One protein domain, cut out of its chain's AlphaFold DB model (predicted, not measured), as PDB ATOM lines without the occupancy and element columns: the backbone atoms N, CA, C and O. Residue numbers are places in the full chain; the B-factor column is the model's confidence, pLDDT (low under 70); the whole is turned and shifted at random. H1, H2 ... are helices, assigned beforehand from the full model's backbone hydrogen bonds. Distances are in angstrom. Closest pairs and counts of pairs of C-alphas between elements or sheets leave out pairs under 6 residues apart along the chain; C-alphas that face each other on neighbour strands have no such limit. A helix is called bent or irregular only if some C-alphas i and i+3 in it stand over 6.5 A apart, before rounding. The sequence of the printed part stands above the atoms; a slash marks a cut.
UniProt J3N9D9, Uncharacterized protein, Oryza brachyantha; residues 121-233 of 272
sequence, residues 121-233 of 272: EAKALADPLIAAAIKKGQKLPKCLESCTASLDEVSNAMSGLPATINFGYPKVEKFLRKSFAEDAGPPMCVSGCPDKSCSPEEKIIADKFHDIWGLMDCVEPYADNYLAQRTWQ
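AT A GLANCE: This is residues 121 to 233 of the 272 residues of an uncharacterized protein of Oryza brachyantha (UniProt J3N9D9). Two helices, H2 and H5, run side by side the same way as the core of an elongated model; H1 packs on both, meeting H5 with its residues 122 to 126 alone, and reaches on past them at one end, H3 packs on the kinked last part of H5 at the other, and the short H4 packs on both core helices. The four-residue H6, beyond the kinked end of H5, touches no helix and makes part of the length. The printed part has 113 residues with six named helices, H1 to H6 in order, and no named strand: all helix. It is only just loose, close to compact, with a radius of gyration of the C-alphas of 16.4 A and spans of 58 by 29 by 18 A.

HOW THE PARTS SIT: H1, residues 121 to 135, touches H2, residues 142 to 157, at a steep tilt of 48 degrees, opposite ways; the closest C-alphas, of Lys 123 and Leu 151, are 6.8 A apart. With residues 122 to 126 alone, H1 touches H5, residues 200 to 226, at Ala 122 and Ile 205, the closest C-alphas, 5.8 A apart. H2 and H5 are the hubs, touching four helices each; they touch each other at a shallow tilt of 31 degrees, the same way, with the C-alphas of Leu 144 and Glu 202 closest at 5.9 A. H2 and H3, residues 170 to 179, are a helical hairpin that only just touches, with 3 pairs of C-alphas within 8 A, the closest being Ala 157 and Val 172 at 5.6 A. H3 touches H5 at a steep tilt of 63 degrees, opposite ways; the closest C-alphas, of Glu 173 and Ala 223, are 5.0 A apart. H4, residues 188 to 191, touches H2, with the C-alphas of Cys 147 and Cys 189 closest at 4.7 A, and H5, with those of Val 190 and His 210 closest at 5.9 A. The helix packing is part aligned, part crossed: of five touching pairs with a tilt, two are at a shallow one. H6, residues 230 to 233, is apart from H5. Each O i to N i+4 pair is within hydrogen-bond range in H2 and H3, against 9 of 11 in H1 and 18 of 23 in H5; H4 and H6 are too short for such a pair.

IN THESE COORDINATES: H1 begins at C-alpha 121, (113.782, 142.983, 103.885), and is 22.1 A long; H2 is 22.8 A and H3 14.1 A. H5, from C-alpha 200 at (106.005, 150.231, 91.306), is 36.2 A long; it has a kink of 64 degrees near residue 220 and is irregular, with C-alphas 221 and 224 7.7 A apart. H6 ends at C-alpha 233, (117.938, 110.092, 120.801).

THE WHOLE: The two C-alphas farthest apart, of Lys 136 and Gln 233, are 58.1 A apart. The printed part has no cut, and the link from H2 to H3, residues 158 to 169, is long. Mean pLDDT of the printed part is 81.0; it is under 70 at residues 163 to 168, 192, 194 to 197 and 224 to 233.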
ATOM      1  N   GLU A 121     113.475 142.190 105.082       91.75
ATOM      2  CA  GLU A 121     113.782 142.983 103.885       91.75
ATOM      3  C   GLU A 121     112.524 143.597 103.257       91.75
ATOM      4  O   GLU A 121     112.520 144.774 102.905       91.75
ATOM      5  N   ALA A 122     111.448 142.820 103.119       92.38
ATOM      6  CA  ALA A 122     110.192 143.311 102.561       92.38
ATOM      7  C   ALA A 122     109.554 144.390 103.456       92.38
ATOM      8  O   ALA A 122     109.049 145.391 102.949       92.38
ATOM      9  N   LYS A 123     109.646 144.246 104.785       93.12
ATOM     10  CA  LYS A 123     109.186 145.269 105.740       93.12
ATOM     11  C   LYS A 123     110.011 146.546 105.653       93.12
ATOM     12  O   LYS A 123     109.434 147.622 105.574       93.12
ATOM     13  N   ALA A 124     111.332 146.436 105.521       93.69
ATOM     14  CA  ALA A 124     112.203 147.595 105.330       93.69
ATOM     15  C   ALA A 124     111.879 148.398 104.052       93.69
ATOM     16  O   ALA A 124     112.152 149.597 103.998       93.69
ATOM     17  N   LEU A 125     111.286 147.762 103.034       92.06
ATOM     18  CA  LEU A 125     110.770 148.444 101.840       92.06
ATOM     19  C   LEU A 125     109.386 149.068 102.064       92.06
ATOM     20  O   LEU A 125     109.094 150.121 101.499       92.06
ATOM     21  N   ALA A 126     108.544 148.440 102.884       91.38
ATOM     22  CA  ALA A 126     107.199 148.920 103.178       91.38
ATOM     23  C   ALA A 126     107.183 150.090 104.177       91.38
ATOM     24  O   ALA A 126     106.455 151.061 103.967       91.38
ATOM     25  N   ASP A 127     108.010 150.044 105.225       93.31
ATOM     26  CA  ASP A 127     108.022 151.026 106.316       93.31
ATOM     27  C   ASP A 127     108.163 152.484 105.831       93.31
ATOM     28  O   ASP A 127     107.409 153.345 106.302       93.31
ATOM     29  N   PRO A 128     109.043 152.815 104.857       92.56
ATOM     30  CA  PRO A 128     109.131 154.169 104.318       92.56
ATOM     31  C   PRO A 128     107.850 154.628 103.610       92.56
ATOM     32  O   PRO A 128     107.478 155.797 103.733       92.56
ATOM     33  N   LEU A 129     107.161 153.731 102.893       89.81
ATOM     34  CA  LEU A 129     105.909 154.043 102.191       89.81
ATOM     35  C   LEU A 129     104.778 154.309 103.186       89.81
ATOM     36  O   LEU A 129     104.053 155.297 103.056       89.81
ATOM     37  N   ILE A 130     104.684 153.477 104.226       90.50
ATOM     38  CA  ILE A 130     103.728 153.642 105.326       90.50
ATOM     39  C   ILE A 130     103.982 154.976 106.035       90.50
ATOM     40  O   ILE A 130     103.069 155.787 106.196       90.50
ATOM     41  N   ALA A 131     105.235 155.247 106.408       91.56
ATOM     42  CA  ALA A 131     105.611 156.485 107.079       91.56
ATOM     43  C   ALA A 131     105.312 157.720 106.213       91.56
ATOM     44  O   ALA A 131     104.858 158.743 106.730       91.56
ATOM     45  N   ALA A 132     105.538 157.638 104.900       89.62
ATOM     46  CA  ALA A 132     105.213 158.711 103.967       89.62
ATOM     47  C   ALA A 132     103.698 158.949 103.853       89.62
ATOM     48  O   ALA A 132     103.274 160.107 103.849       89.62
ATOM     49  N   ALA A 133     102.887 157.887 103.800       87.62
ATOM     50  CA  ALA A 133     101.428 157.987 103.768       87.62
ATOM     51  C   ALA A 133     100.877 158.610 105.063       87.62
ATOM     52  O   ALA A 133     100.113 159.575 105.006       87.62
ATOM     53  N   ILE A 134     101.354 158.143 106.224       89.81
ATOM     54  CA  ILE A 134     100.962 158.662 107.544       89.81
ATOM     55  C   ILE A 134     101.325 160.142 107.682       89.81
ATOM     56  O   ILE A 134     100.484 160.945 108.080       89.81
ATOM     57  N   LYS A 135     102.549 160.540 107.300       90.62
ATOM     58  CA  LYS A 135     102.983 161.949 107.342       90.62
ATOM     59  C   LYS A 135     102.100 162.868 106.499       90.62
ATOM     60  O   LYS A 135     101.944 164.036 106.837       90.62
ATOM     61  N   LYS A 136     101.535 162.352 105.406       88.94
ATOM     62  CA  LYS A 136     100.626 163.089 104.518       88.94
ATOM     63  C   LYS A 136      99.156 162.996 104.947       88.94
ATOM     64  O   LYS A 136      98.308 163.562 104.263       88.94
ATOM     65  N   GLY A 137      98.839 162.277 106.029       85.56
ATOM     66  CA  GLY A 137      97.462 161.998 106.450       85.56
ATOM     67  C   GLY A 137      96.667 161.183 105.423       85.56
ATOM     68  O   GLY A 137      95.441 161.248 105.397       85.56
ATOM     69  N   GLN A 138      97.355 160.460 104.538       85.31
ATOM     70  CA  GLN A 138      96.738 159.686 103.467       85.31
ATOM     71  C   GLN A 138      96.419 158.273 103.949       85.31
ATOM     72  O   GLN A 138      97.177 157.667 104.708       85.31
ATOM     73  N   LYS A 139      95.296 157.729 103.474       83.56
ATOM     74  CA  LYS A 139      94.981 156.315 103.671       83.56
ATOM     75  C   LYS A 139      95.989 155.464 102.895       83.56
ATOM     76  O   LYS A 139      96.294 155.787 101.748       83.56
ATOM     77  N   LEU A 140      96.468 154.380 103.508       84.19
ATOM     78  CA  LEU A 140      97.331 153.431 102.815       84.19
ATOM     79  C   LEU A 140      96.580 152.813 101.628       84.19
ATOM     80  O   LEU A 140      95.391 152.488 101.741       84.19
ATOM     81  N   PRO A 141      97.255 152.620 100.490       85.44
ATOM     82  CA  PRO A 141      96.692 151.830  99.412       85.44
ATOM     83  C   PRO A 141      96.423 150.399  99.885       85.44
ATOM     84  O   PRO A 141      97.177 149.830 100.676       85.44
ATOM     85  N   LYS A 142      95.334 149.804  99.386       83.94
ATOM     86  CA  LYS A 142      94.847 148.495  99.855       83.94
ATOM     87  C   LYS A 142      95.887 147.379  99.713       83.94
ATOM     88  O   LYS A 142      95.942 146.502 100.569       83.94
ATOM     89  N   CYS A 143      96.689 147.406  98.644       85.12
ATOM     90  CA  CYS A 143      97.740 146.412  98.429       85.12
ATOM     91  C   CYS A 143      98.835 146.537  99.496       85.12
ATOM     92  O   CYS A 143      99.148 145.553 100.162       85.12
ATOM     93  N   LEU A 144      99.340 147.752  99.741       87.94
ATOM     94  CA  LEU A 144     100.337 148.001 100.782       87.94
ATOM     95  C   LEU A 144      99.815 147.623 102.177       87.94
ATOM     96  O   LEU A 144     100.505 146.943 102.929       87.94
ATOM     97  N   GLU A 145      98.583 148.015 102.509       88.81
ATOM     98  CA  GLU A 145      97.927 147.654 103.774       88.81
ATOM     99  C   GLU A 145      97.819 146.128 103.941       88.81
ATOM    100  O   GLU A 145      98.185 145.583 104.980       88.81
ATOM    101  N   SER A 146      97.391 145.411 102.899       88.31
ATOM    102  CA  SER A 146      97.304 143.953 102.964       88.31
ATOM    103  C   SER A 146      98.673 143.281 103.058       88.31
ATOM    104  O   SER A 146      98.820 142.327 103.818       88.31
ATOM    105  N   CYS A 147      99.657 143.723 102.276       90.50
ATOM    106  CA  CYS A 147     100.987 143.118 102.267       90.50
ATOM    107  C   CYS A 147     101.723 143.341 103.580       90.50
ATOM    108  O   CYS A 147     102.354 142.421 104.090       90.50
ATOM    109  N   THR A 148     101.594 144.526 104.170       91.69
ATOM    110  CA  THR A 148     102.183 144.829 105.479       91.69
ATOM    111  C   THR A 148     101.577 143.966 106.580       91.69
ATOM    112  O   THR A 148     102.328 143.345 107.328       91.69
ATOM    113  N   ALA A 149     100.250 143.802 106.603       91.94
ATOM    114  CA  ALA A 149      99.588 142.895 107.538       91.94
ATOM    115  C   ALA A 149     100.071 141.439 107.384       91.94
ATOM    116  O   ALA A 149     100.396 140.780 108.370       91.94
ATOM    117  N   SER A 150     100.190 140.936 106.151       93.06
ATOM    118  CA  SER A 150     100.699 139.578 105.915       93.06
ATOM    119  C   SER A 150     102.179 139.427 106.299       93.06
ATOM    120  O   SER A 150     102.567 138.418 106.888       93.06
ATOM    121  N   LEU A 151     103.012 140.439 106.037       94.31
ATOM    122  CA  LEU A 151     104.410 140.477 106.482       94.31
ATOM    123  C   LEU A 151     104.532 140.534 108.011       94.31
ATOM    124  O   LEU A 151     105.477 139.980 108.579       94.31
ATOM    125  N   ASP A 152     103.598 141.184 108.705       94.88
ATOM    126  CA  ASP A 152     103.516 141.174 110.165       94.88
ATOM    127  C   ASP A 152     103.198 139.786 110.711       94.88
ATOM    128  O   ASP A 152     103.869 139.331 111.638       94.88
ATOM    129  N   GLU A 153     102.247 139.073 110.113       94.69
ATOM    130  CA  GLU A 153     101.921 137.701 110.510       94.69
ATOM    131  C   GLU A 153     103.108 136.750 110.335       94.69
ATOM    132  O   GLU A 153     103.464 136.031 111.274       94.69
ATOM    133  N   VAL A 154     103.777 136.794 109.176       94.56
ATOM    134  CA  VAL A 154     104.967 135.968 108.914       94.56
ATOM    135  C   VAL A 154     106.106 136.348 109.860       94.56
ATOM    136  O   VAL A 154     106.707 135.480 110.491       94.56
ATOM    137  N   SER A 155     106.378 137.644 110.033       95.00
ATOM    138  CA  SER A 155     107.423 138.134 110.942       95.00
ATOM    139  C   SER A 155     107.168 137.686 112.377       95.00
ATOM    140  O   SER A 155     108.095 137.260 113.067       95.00
ATOM    141  N   ASN A 156     105.908 137.721 112.810       94.25
ATOM    142  CA  ASN A 156     105.508 137.231 114.115       94.25
ATOM    143  C   ASN A 156     105.684 135.721 114.219       94.25
ATOM    144  O   ASN A 156     106.170 135.265 115.246       94.25
ATOM    145  N   ALA A 157     105.338 134.936 113.200       91.38
ATOM    146  CA  ALA A 157     105.540 133.487 113.204       91.38
ATOM    147  C   ALA A 157     107.027 133.103 113.284       91.38
ATOM    148  O   ALA A 157     107.390 132.203 114.043       91.38
ATOM    149  N   MET A 158     107.876 133.841 112.566       90.31
ATOM    150  CA  MET A 158     109.323 133.635 112.488       90.31
ATOM    151  C   MET A 158     110.109 134.338 113.608       90.31
ATOM    152  O   MET A 158     111.338 134.296 113.632       90.31
ATOM    153  N   SER A 159     109.439 134.998 114.558       88.81
ATOM    154  CA  SER A 159     110.127 135.662 115.665       88.81
ATOM    155  C   SER A 159     110.583 134.671 116.734       88.81
ATOM    156  O   SER A 159     109.855 133.744 117.108       88.81
ATOM    157  N   GLY A 160     111.789 134.905 117.261       81.81
ATOM    158  CA  GLY A 160     112.386 134.078 118.311       81.81
ATOM    159  C   GLY A 160     112.987 132.765 117.807       81.81
ATOM    160  O   GLY A 160     113.151 131.840 118.601       81.81
ATOM    161  N   LEU A 161     113.309 132.665 116.511       81.00
ATOM    162  CA  LEU A 161     114.040 131.517 115.981       81.00
ATOM    163  C   LEU A 161     115.407 131.398 116.681       81.00
ATOM    164  O   LEU A 161     116.196 132.346 116.639       81.00
ATOM    165  N   PRO A 162     115.724 130.263 117.331       71.94
ATOM    166  CA  PRO A 162     117.041 130.054 117.912       71.94
ATOM    167  C   PRO A 162     118.122 130.072 116.831       71.94
ATOM    168  O   PRO A 162     117.960 129.485 115.761       71.94
ATOM    169  N   ALA A 163     119.268 130.675 117.159       65.81
ATOM    170  CA  ALA A 163     120.452 130.676 116.300       65.81
ATOM    171  C   ALA A 163     120.964 129.255 116.000       65.81
ATOM    172  O   ALA A 163     121.610 129.024 114.983       65.81
ATOM    173  N   THR A 164     120.668 128.292 116.881       59.62
ATOM    174  CA  THR A 164     121.006 126.882 116.676       59.62
ATOM    175  C   THR A 164     119.795 126.089 116.192       59.62
ATOM    176  O   THR A 164     118.721 126.095 116.789       59.62
ATOM    177  N   ILE A 165     120.007 125.339 115.114       61.19
ATOM    178  CA  ILE A 165     119.012 124.550 114.365       61.19
ATOM    179  C   ILE A 165     118.652 123.225 115.079       61.19
ATOM    180  O   ILE A 165     117.986 122.328 114.551       61.19
ATOM    181  N   ASN A 166     119.147 123.057 116.302       57.84
ATOM    182  CA  ASN A 166     118.922 121.847 117.072       57.84
ATOM    183  C   ASN A 166     117.465 121.798 117.543       57.84
ATOM    184  O   ASN A 166     116.779 120.798 117.360       57.84
ATOM    185  N   PHE A 167     116.925 122.914 118.015       60.41
ATOM    186  CA  PHE A 167     115.559 122.946 118.515       60.41
ATOM    187  C   PHE A 167     114.528 122.965 117.392       60.41
ATOM    188  O   PHE A 167     114.743 123.536 116.323       60.41
ATOM    189  N   GLY A 168     113.394 122.323 117.661       66.00
ATOM    190  CA  GLY A 168     112.252 122.403 116.775       66.00
ATOM    191  C   GLY A 168     111.580 123.779 116.775       66.00
ATOM    192  O   GLY A 168     111.723 124.539 117.733       66.00
ATOM    193  N   TYR A 169     110.809 124.081 115.727       80.19
ATOM    194  CA  TYR A 169     110.098 125.349 115.533       80.19
ATOM    195  C   TYR A 169     108.566 125.162 115.596       80.19
ATOM    196  O   TYR A 169     107.882 125.380 114.597       80.19
ATOM    197  N   PRO A 170     107.982 124.803 116.758       81.81
ATOM    198  CA  PRO A 170     106.549 124.491 116.868       81.81
ATOM    199  C   PRO A 170     105.643 125.677 116.505       81.81
ATOM    200  O   PRO A 170     104.532 125.511 116.011       81.81
ATOM    201  N   LYS A 171     106.120 126.906 116.735       87.69
ATOM    202  CA  LYS A 171     105.412 128.130 116.343       87.69
ATOM    203  C   LYS A 171     105.334 128.279 114.821       87.69
ATOM    204  O   LYS A 171     104.279 128.643 114.311       87.69
ATOM    205  N   VAL A 172     106.430 127.975 114.124       87.25
ATOM    206  CA  VAL A 172     106.514 128.025 112.658       87.25
ATOM    207  C   VAL A 172     105.661 126.928 112.049       87.25
ATOM    208  O   VAL A 172     104.852 127.209 111.178       87.25
ATOM    209  N   GLU A 173     105.773 125.703 112.554       86.50
ATOM    210  CA  GLU A 173     104.937 124.584 112.126       86.50
ATOM    211  C   GLU A 173     103.445 124.916 112.261       86.50
ATOM    212  O   GLU A 173     102.711 124.842 111.280       86.50
ATOM    213  N   LYS A 174     102.998 125.355 113.447       88.94
ATOM    214  CA  LYS A 174     101.594 125.726 113.672       88.94
ATOM    215  C   LYS A 174     101.131 126.825 112.716       88.94
ATOM    216  O   LYS A 174      99.987 126.798 112.267       88.94
ATOM    217  N   PHE A 175     101.993 127.802 112.442       92.06
ATOM    218  CA  PHE A 175     101.693 128.861 111.488       92.06
ATOM    219  C   PHE A 175     101.540 128.308 110.069       92.06
ATOM    220  O   PHE A 175     100.510 128.558 109.458       92.06
ATOM    221  N   LEU A 176     102.492 127.506 109.583       90.19
ATOM    222  CA  LEU A 176     102.435 126.899 108.249       90.19
ATOM    223  C   LEU A 176     101.178 126.031 108.084       90.19
ATOM    224  O   LEU A 176     100.395 126.271 107.172       90.19
ATOM    225  N   ARG A 177     100.905 125.121 109.031       90.31
ATOM    226  CA  ARG A 177      99.699 124.273 109.002       90.31
ATOM    227  C   ARG A 177      98.404 125.084 108.952       90.31
ATOM    228  O   ARG A 177      97.447 124.680 108.307       90.31
ATOM    229  N   LYS A 178      98.354 126.225 109.649       91.31
ATOM    230  CA  LYS A 178      97.188 127.117 109.629       91.31
ATOM    231  C   LYS A 178      97.073 127.863 108.296       91.31
ATOM    232  O   LYS A 178      95.980 127.958 107.752       91.31
ATOM    233  N   SER A 179      98.179 128.413 107.803       90.06
ATOM    234  CA  SER A 179      98.229 129.231 106.586       90.06
ATOM    235  C   SER A 179      97.926 128.428 105.320       90.06
ATOM    236  O   SER A 179      97.400 128.988 104.364       90.06
ATOM    237  N   PHE A 180      98.207 127.124 105.339       89.62
ATOM    238  CA  PHE A 180      97.946 126.192 104.244       89.62
ATOM    239  C   PHE A 180      97.001 125.052 104.665       89.62
ATOM    240  O   PHE A 180      97.102 123.932 104.163       89.62
ATOM    241  N   ALA A 181      96.026 125.328 105.537       87.75
ATOM    242  CA  ALA A 181      94.877 124.437 105.721       87.75
ATOM    243  C   ALA A 181      94.025 124.387 104.437       87.75
ATOM    244  O   ALA A 181      93.993 125.368 103.697       87.75
ATOM    245  N   GLU A 182      93.359 123.270 104.127       80.81
ATOM    246  CA  GLU A 182      92.630 123.071 102.853       80.81
ATOM    247  C   GLU A 182      91.629 124.196 102.513       80.81
ATOM    248  O   GLU A 182      91.420 124.512 101.345       80.81
ATOM    249  N   ASP A 183      91.047 124.835 103.528       83.50
ATOM    250  CA  ASP A 183      90.106 125.953 103.429       83.50
ATOM    251  C   ASP A 183      90.767 127.341 103.517       83.50
ATOM    252  O   ASP A 183      90.125 128.362 103.254       83.50
ATOM    253  N   ALA A 184      92.056 127.403 103.856       81.25
ATOM    254  CA  ALA A 184      92.827 128.634 103.874       81.25
ATOM    255  C   ALA A 184      93.197 129.040 102.441       81.25
ATOM    256  O   ALA A 184      94.035 128.416 101.784       81.25
ATOM    257  N   GLY A 185      92.563 130.106 101.947       78.38
ATOM    258  CA  GLY A 185      92.988 130.792 100.730       78.38
ATOM    259  C   GLY A 185      94.272 131.604 100.955       78.38
ATOM    260  O   GLY A 185      94.574 131.976 102.093       78.38
ATOM    261  N   PRO A 186      95.030 131.917  99.889       83.12
ATOM    262  CA  PRO A 186      96.209 132.762 100.011       83.12
ATOM    263  C   PRO A 186      95.813 134.180 100.463       83.12
ATOM    264  O   PRO A 186      94.738 134.673 100.097       83.12
ATOM    265  N   PRO A 187      96.675 134.871 101.227       85.00
ATOM    266  CA  PRO A 187      96.399 136.225 101.689       85.00
ATOM    267  C   PRO A 187      96.188 137.180 100.509       85.00
ATOM    268  O   PRO A 187      96.706 136.965  99.412       85.00
ATOM    269  N   MET A 188      95.467 138.280 100.737       80.75
ATOM    270  CA  MET A 188      95.177 139.276  99.693       80.75
ATOM    271  C   MET A 188      96.434 139.900  99.069       80.75
ATOM    272  O   MET A 188      96.381 140.324  97.919       80.75
ATOM    273  N   CYS A 189      97.572 139.914  99.768       84.50
ATOM    274  CA  CYS A 189      98.843 140.329  99.170       84.50
ATOM    275  C   CYS A 189      99.258 139.422  97.995       84.50
ATOM    276  O   CYS A 189      99.876 139.880  97.040       84.50
ATOM    277  N   VAL A 190      98.864 138.144  98.040       80.62
ATOM    278  CA  VAL A 190      99.102 137.179  96.965       80.62
ATOM    279  C   VAL A 190      97.992 137.226  95.918       80.62
ATOM    280  O   VAL A 190      98.268 137.304  94.726       80.62
ATOM    281  N   SER A 191      96.732 137.212  96.356       72.50
ATOM    282  CA  SER A 191      95.566 137.033  95.476       72.50
ATOM    283  C   SER A 191      94.936 138.322  94.938       72.50
ATOM    284  O   SER A 191      94.126 138.264  94.014       72.50
ATOM    285  N   GLY A 192      95.245 139.478  95.529       61.84
ATOM    286  CA  GLY A 192      94.400 140.669  95.437       61.84
ATOM    287  C   GLY A 192      95.109 141.982  95.122       61.84
ATOM    288  O   GLY A 192      94.409 142.984  94.999       61.84
ATOM    289  N   CYS A 193      96.438 142.016  94.972       70.75
ATOM    290  CA  CYS A 193      97.153 143.198  94.480       70.75
ATOM    291  C   CYS A 193      97.018 143.271  92.949       70.75
ATOM    292  O   CYS A 193      97.695 142.528  92.242       70.75
ATOM    293  N   PRO A 194      96.144 144.129  92.387       57.59
ATOM    294  CA  PRO A 194      95.972 144.201  90.946       57.59
ATOM    295  C   PRO A 194      97.186 144.922  90.358       57.59
ATOM    296  O   PRO A 194      97.441 146.076  90.714       57.59
ATOM    297  N   ASP A 195      97.875 144.293  89.402       59.06
ATOM    298  CA  ASP A 195      99.034 144.851  88.675       59.06
ATOM    299  C   ASP A 195      98.819 146.279  88.138       59.06
ATOM    300  O   ASP A 195      99.773 146.998  87.859       59.06
ATOM    301  N   LYS A 196      97.559 146.691  87.956       55.50
ATOM    302  CA  LYS A 196      97.168 147.958  87.323       55.50
ATOM    303  C   LYS A 196      96.864 149.097  88.300       55.50
ATOM    304  O   LYS A 196      96.738 150.230  87.848       55.50
ATOM    305  N   SER A 197      96.710 148.826  89.598       59.06
ATOM    306  CA  SER A 197      96.421 149.859  90.612       59.06
ATOM    307  C   SER A 197      97.522 150.030  91.656       59.06
ATOM    308  O   SER A 197      97.392 150.901  92.512       59.06
ATOM    309  N   CYS A 198      98.560 149.194  91.613       70.44
ATOM    310  CA  CYS A 198      99.677 149.254  92.549       70.44
ATOM    311  C   CYS A 198     100.769 150.185  92.018       70.44
ATOM    312  O   CYS A 198     101.043 150.207  90.815       70.44
ATOM    313  N   SER A 199     101.410 150.943  92.908       82.00
ATOM    314  CA  SER A 199     102.630 151.661  92.534       82.00
ATOM    315  C   SER A 199     103.772 150.668  92.240       82.00
ATOM    316  O   SER A 199     103.718 149.514  92.681       82.00
ATOM    317  N   PRO A 200     104.831 151.078  91.516       85.19
ATOM    318  CA  PRO A 200     106.005 150.231  91.306       85.19
ATOM    319  C   PRO A 200     106.612 149.717  92.619       85.19
ATOM    320  O   PRO A 200     107.025 148.564  92.704       85.19
ATOM    321  N   GLU A 201     106.627 150.550  93.659       85.12
ATOM    322  CA  GLU A 201     107.153 150.203  94.979       85.12
ATOM    323  C   GLU A 201     106.268 149.174  95.698       85.12
ATOM    324  O   GLU A 201     106.780 148.239  96.311       85.12
ATOM    325  N   GLU A 202     104.944 149.297  95.579       85.00
ATOM    326  CA  GLU A 202     103.994 148.317  96.119       85.00
ATOM    327  C   GLU A 202     104.105 146.972  95.415       85.00
ATOM    328  O   GLU A 202     104.052 145.930  96.065       85.00
ATOM    329  N   LYS A 203     104.317 146.998  94.097       86.12
ATOM    330  CA  LYS A 203     104.539 145.789  93.310       86.12
ATOM    331  C   LYS A 203     105.790 145.042  93.770       86.12
ATOM    332  O   LYS A 203     105.723 143.839  93.967       86.12
ATOM    333  N   ILE A 204     106.892 145.743  94.044       88.62
ATOM    334  CA  ILE A 204     108.120 145.114  94.566       88.62
ATOM    335  C   ILE A 204     107.866 144.415  95.913       88.62
ATOM    336  O   ILE A 204     108.409 143.339  96.166       88.62
ATOM    337  N   ILE A 205     107.054 145.016  96.789       90.00
ATOM    338  CA  ILE A 205     106.699 144.421  98.087       90.00
ATOM    339  C   ILE A 205     105.812 143.187  97.888       90.00
ATOM    340  O   ILE A 205     106.057 142.163  98.526       90.00
ATOM    341  N   ALA A 206     104.820 143.268  96.997       89.06
ATOM    342  CA  ALA A 206     103.945 142.148  96.664       89.06
ATOM    343  C   ALA A 206     104.724 140.982  96.035       89.06
ATOM    344  O   ALA A 206     104.573 139.850  96.487       89.06
ATOM    345  N   ASP A 207     105.624 141.260  95.087       87.88
ATOM    346  CA  ASP A 207     106.491 140.263  94.446       87.88
ATOM    347  C   ASP A 207     107.400 139.576  95.483       87.88
ATOM    348  O   ASP A 207     107.494 138.349  95.530       87.88
ATOM    349  N   LYS A 208     108.011 140.345  96.399       89.19
ATOM    350  CA  LYS A 208     108.785 139.766  97.512       89.19
ATOM    351  C   LYS A 208     107.924 138.908  98.435       89.19
ATOM    352  O   LYS A 208     108.396 137.885  98.928       89.19
ATOM    353  N   PHE A 209     106.685 139.318  98.705       91.62
ATOM    354  CA  PHE A 209     105.775 138.516  99.517       91.62
ATOM    355  C   PHE A 209     105.346 137.232  98.796       91.62
ATOM    356  O   PHE A 209     105.255 136.194  99.443       91.62
ATOM    357  N   HIS A 210     105.140 137.271  97.476       90.00
ATOM    358  CA  HIS A 210     104.899 136.080  96.650       90.00
ATOM    359  C   HIS A 210     106.047 135.077  96.770       90.00
ATOM    360  O   HIS A 210     105.794 133.905  97.043       90.00
ATOM    361  N   ASP A 211     107.298 135.534  96.662       88.88
ATOM    362  CA  ASP A 211     108.475 134.669  96.822       88.88
ATOM    363  C   ASP A 211     108.533 134.042  98.232       88.88
ATOM    364  O   ASP A 211     108.817 132.851  98.390       88.88
ATOM    365  N   ILE A 212     108.229 134.828  99.275       91.56
ATOM    366  CA  ILE A 212     108.146 134.346 100.666       91.56
ATOM    367  C   ILE A 212     107.028 133.305 100.820       91.56
ATOM    368  O   ILE A 212     107.234 132.268 101.450       91.56
ATOM    369  N   TRP A 213     105.852 133.576 100.254       92.06
ATOM    370  CA  TRP A 213     104.691 132.696 100.316       92.06
ATOM    371  C   TRP A 213     104.947 131.369  99.602       92.06
ATOM    372  O   TRP A 213     104.711 130.320 100.194       92.06
ATOM    373  N   GLY A 214     105.514 131.401  98.395       89.50
ATOM    374  CA  GLY A 214     105.892 130.196  97.657       89.50
ATOM    375  C   GLY A 214     106.933 129.360  98.395       89.50
ATOM    376  O   GLY A 214     106.826 128.137  98.459       89.50
ATOM    377  N   LEU A 215     107.916 130.004  99.032       88.94
ATOM    378  CA  LEU A 215     108.891 129.290  99.853       88.94
ATOM    379  C   LEU A 215     108.236 128.613 101.067       88.94
ATOM    380  O   LEU A 215     108.630 127.505 101.420       88.94
ATOM    381  N   MET A 216     107.247 129.260 101.694       91.00
ATOM    382  CA  MET A 216     106.464 128.677 102.789       91.00
ATOM    383  C   MET A 216     105.603 127.495 102.329       91.00
ATOM    384  O   MET A 216     105.562 126.491 103.034       91.00
ATOM    385  N   ASP A 217     104.981 127.593 101.153       90.19
ATOM    386  CA  ASP A 217     104.166 126.528 100.554       90.19
ATOM    387  C   ASP A 217     105.018 125.277 100.286       90.19
ATOM    388  O   ASP A 217     104.696 124.183 100.742       90.19
ATOM    389  N   CYS A 218     106.209 125.444  99.697       85.69
ATOM    390  CA  CYS A 218     107.141 124.333  99.474       85.69
ATOM    391  C   CYS A 218     107.632 123.646 100.753       85.69
ATOM    392  O   CYS A 218     108.080 122.501 100.695       85.69
ATOM    393  N   VAL A 219     107.626 124.332 101.903       84.00
ATOM    394  CA  VAL A 219     108.124 123.749 103.160       84.00
ATOM    395  C   VAL A 219     107.047 123.295 104.128       84.00
ATOM    396  O   VAL A 219     107.379 122.613 105.100       84.00
ATOM    397  N   GLU A 220     105.785 123.639 103.887       86.12
ATOM    398  CA  GLU A 220     104.670 123.194 104.719       86.12
ATOM    399  C   GLU A 220     104.548 121.664 104.799       86.12
ATOM    400  O   GLU A 220     104.441 121.158 105.924       86.12
ATOM    401  N   PRO A 221     104.706 120.893 103.702       81.62
ATOM    402  CA  PRO A 221     104.649 119.429 103.754       81.62
ATOM    403  C   PRO A 221     105.722 118.826 104.670       81.62
ATOM    404  O   PRO A 221     105.589 117.715 105.188       81.62
ATOM    405  N   TYR A 222     106.792 119.583 104.919       75.62
ATOM    406  CA  TYR A 222     107.897 119.214 105.795       75.62
ATOM    407  C   TYR A 222     107.803 119.835 107.185       75.62
ATOM    408  O   TYR A 222     108.764 119.712 107.949       75.62
ATOM    409  N   ALA A 223     106.684 120.474 107.535       72.81
ATOM    410  CA  ALA A 223     106.537 121.191 108.792       72.81
ATOM    411  C   ALA A 223     106.803 120.293 110.015       72.81
ATOM    412  O   ALA A 223     107.447 120.721 110.972       72.81
ATOM    413  N   ASP A 224     106.442 119.010 109.938       67.62
ATOM    414  CA  ASP A 224     106.671 118.030 111.008       67.62
ATOM    415  C   ASP A 224     108.170 117.764 111.257       67.62
ATOM    416  O   ASP A 224     108.591 117.434 112.372       67.62
ATOM    417  N   ASN A 225     109.028 117.971 110.248       65.50
ATOM    418  CA  ASN A 225     110.482 117.879 110.412       65.50
ATOM    419  C   ASN A 225     111.038 119.020 111.277       65.50
ATOM    420  O   ASN A 225     112.141 118.896 111.824       65.50
ATOM    421  N   TYR A 226     110.273 120.103 111.461       58.28
ATOM    422  CA  TYR A 226     110.581 121.141 112.435       58.28
ATOM    423  C   TYR A 226     110.266 120.721 113.873       58.28
ATOM    424  O   TYR A 226     110.646 121.454 114.767       58.28
ATOM    425  N   LEU A 227     109.653 119.567 114.154       49.16
ATOM    426  CA  LEU A 227     109.510 119.030 115.520       49.16
ATOM    427  C   LEU A 227     110.559 117.966 115.869       49.16
ATOM    428  O   LEU A 227     110.786 117.648 117.043       49.16
ATOM    429  N   ALA A 228     111.203 117.390 114.853       49.00
ATOM    430  CA  ALA A 228     112.039 116.212 115.000       49.00
ATOM    431  C   ALA A 228     113.437 116.550 115.553       49.00
ATOM    432  O   ALA A 228     114.419 116.729 114.823       49.00
ATOM    433  N   GLN A 229     113.529 116.572 116.883       44.31
ATOM    434  CA  GLN A 229     114.748 116.180 117.600       44.31
ATOM    435  C   GLN A 229     114.512 115.155 118.721       44.31
ATOM    436  O   GLN A 229     115.472 114.561 119.199       44.31
ATOM    437  N   ARG A 230     113.263 114.877 119.131       34.69
ATOM    438  CA  ARG A 230     113.021 114.052 120.330       34.69
ATOM    439  C   ARG A 230     112.935 112.535 120.120       34.69
ATOM    440  O   ARG A 230     113.059 111.806 121.095       34.69
ATOM    441  N   THR A 231     112.763 112.036 118.896       33.53
ATOM    442  CA  THR A 231     112.571 110.590 118.650       33.53
ATOM    443  C   THR A 231     113.833 109.832 118.243       33.53
ATOM    444  O   THR A 231     113.856 108.611 118.361       33.53
ATOM    445  N   TRP A 232     114.905 110.514 117.832       32.56
ATOM    446  CA  TRP A 232     116.138 109.834 117.413       32.56
ATOM    447  C   TRP A 232     117.131 109.590 118.549       32.56
ATOM    448  O   TRP A 232     117.930 108.669 118.442       32.56
ATOM    449  N   GLN A 233     117.053 110.335 119.657       31.95
ATOM    450  CA  GLN A 233     117.938 110.092 120.801       31.95
ATOM    451  C   GLN A 233     117.524 108.832 121.587       31.95
ATOM    452  O   GLN A 233     118.369 108.039 121.981       31.95
TER     453      GLN A 233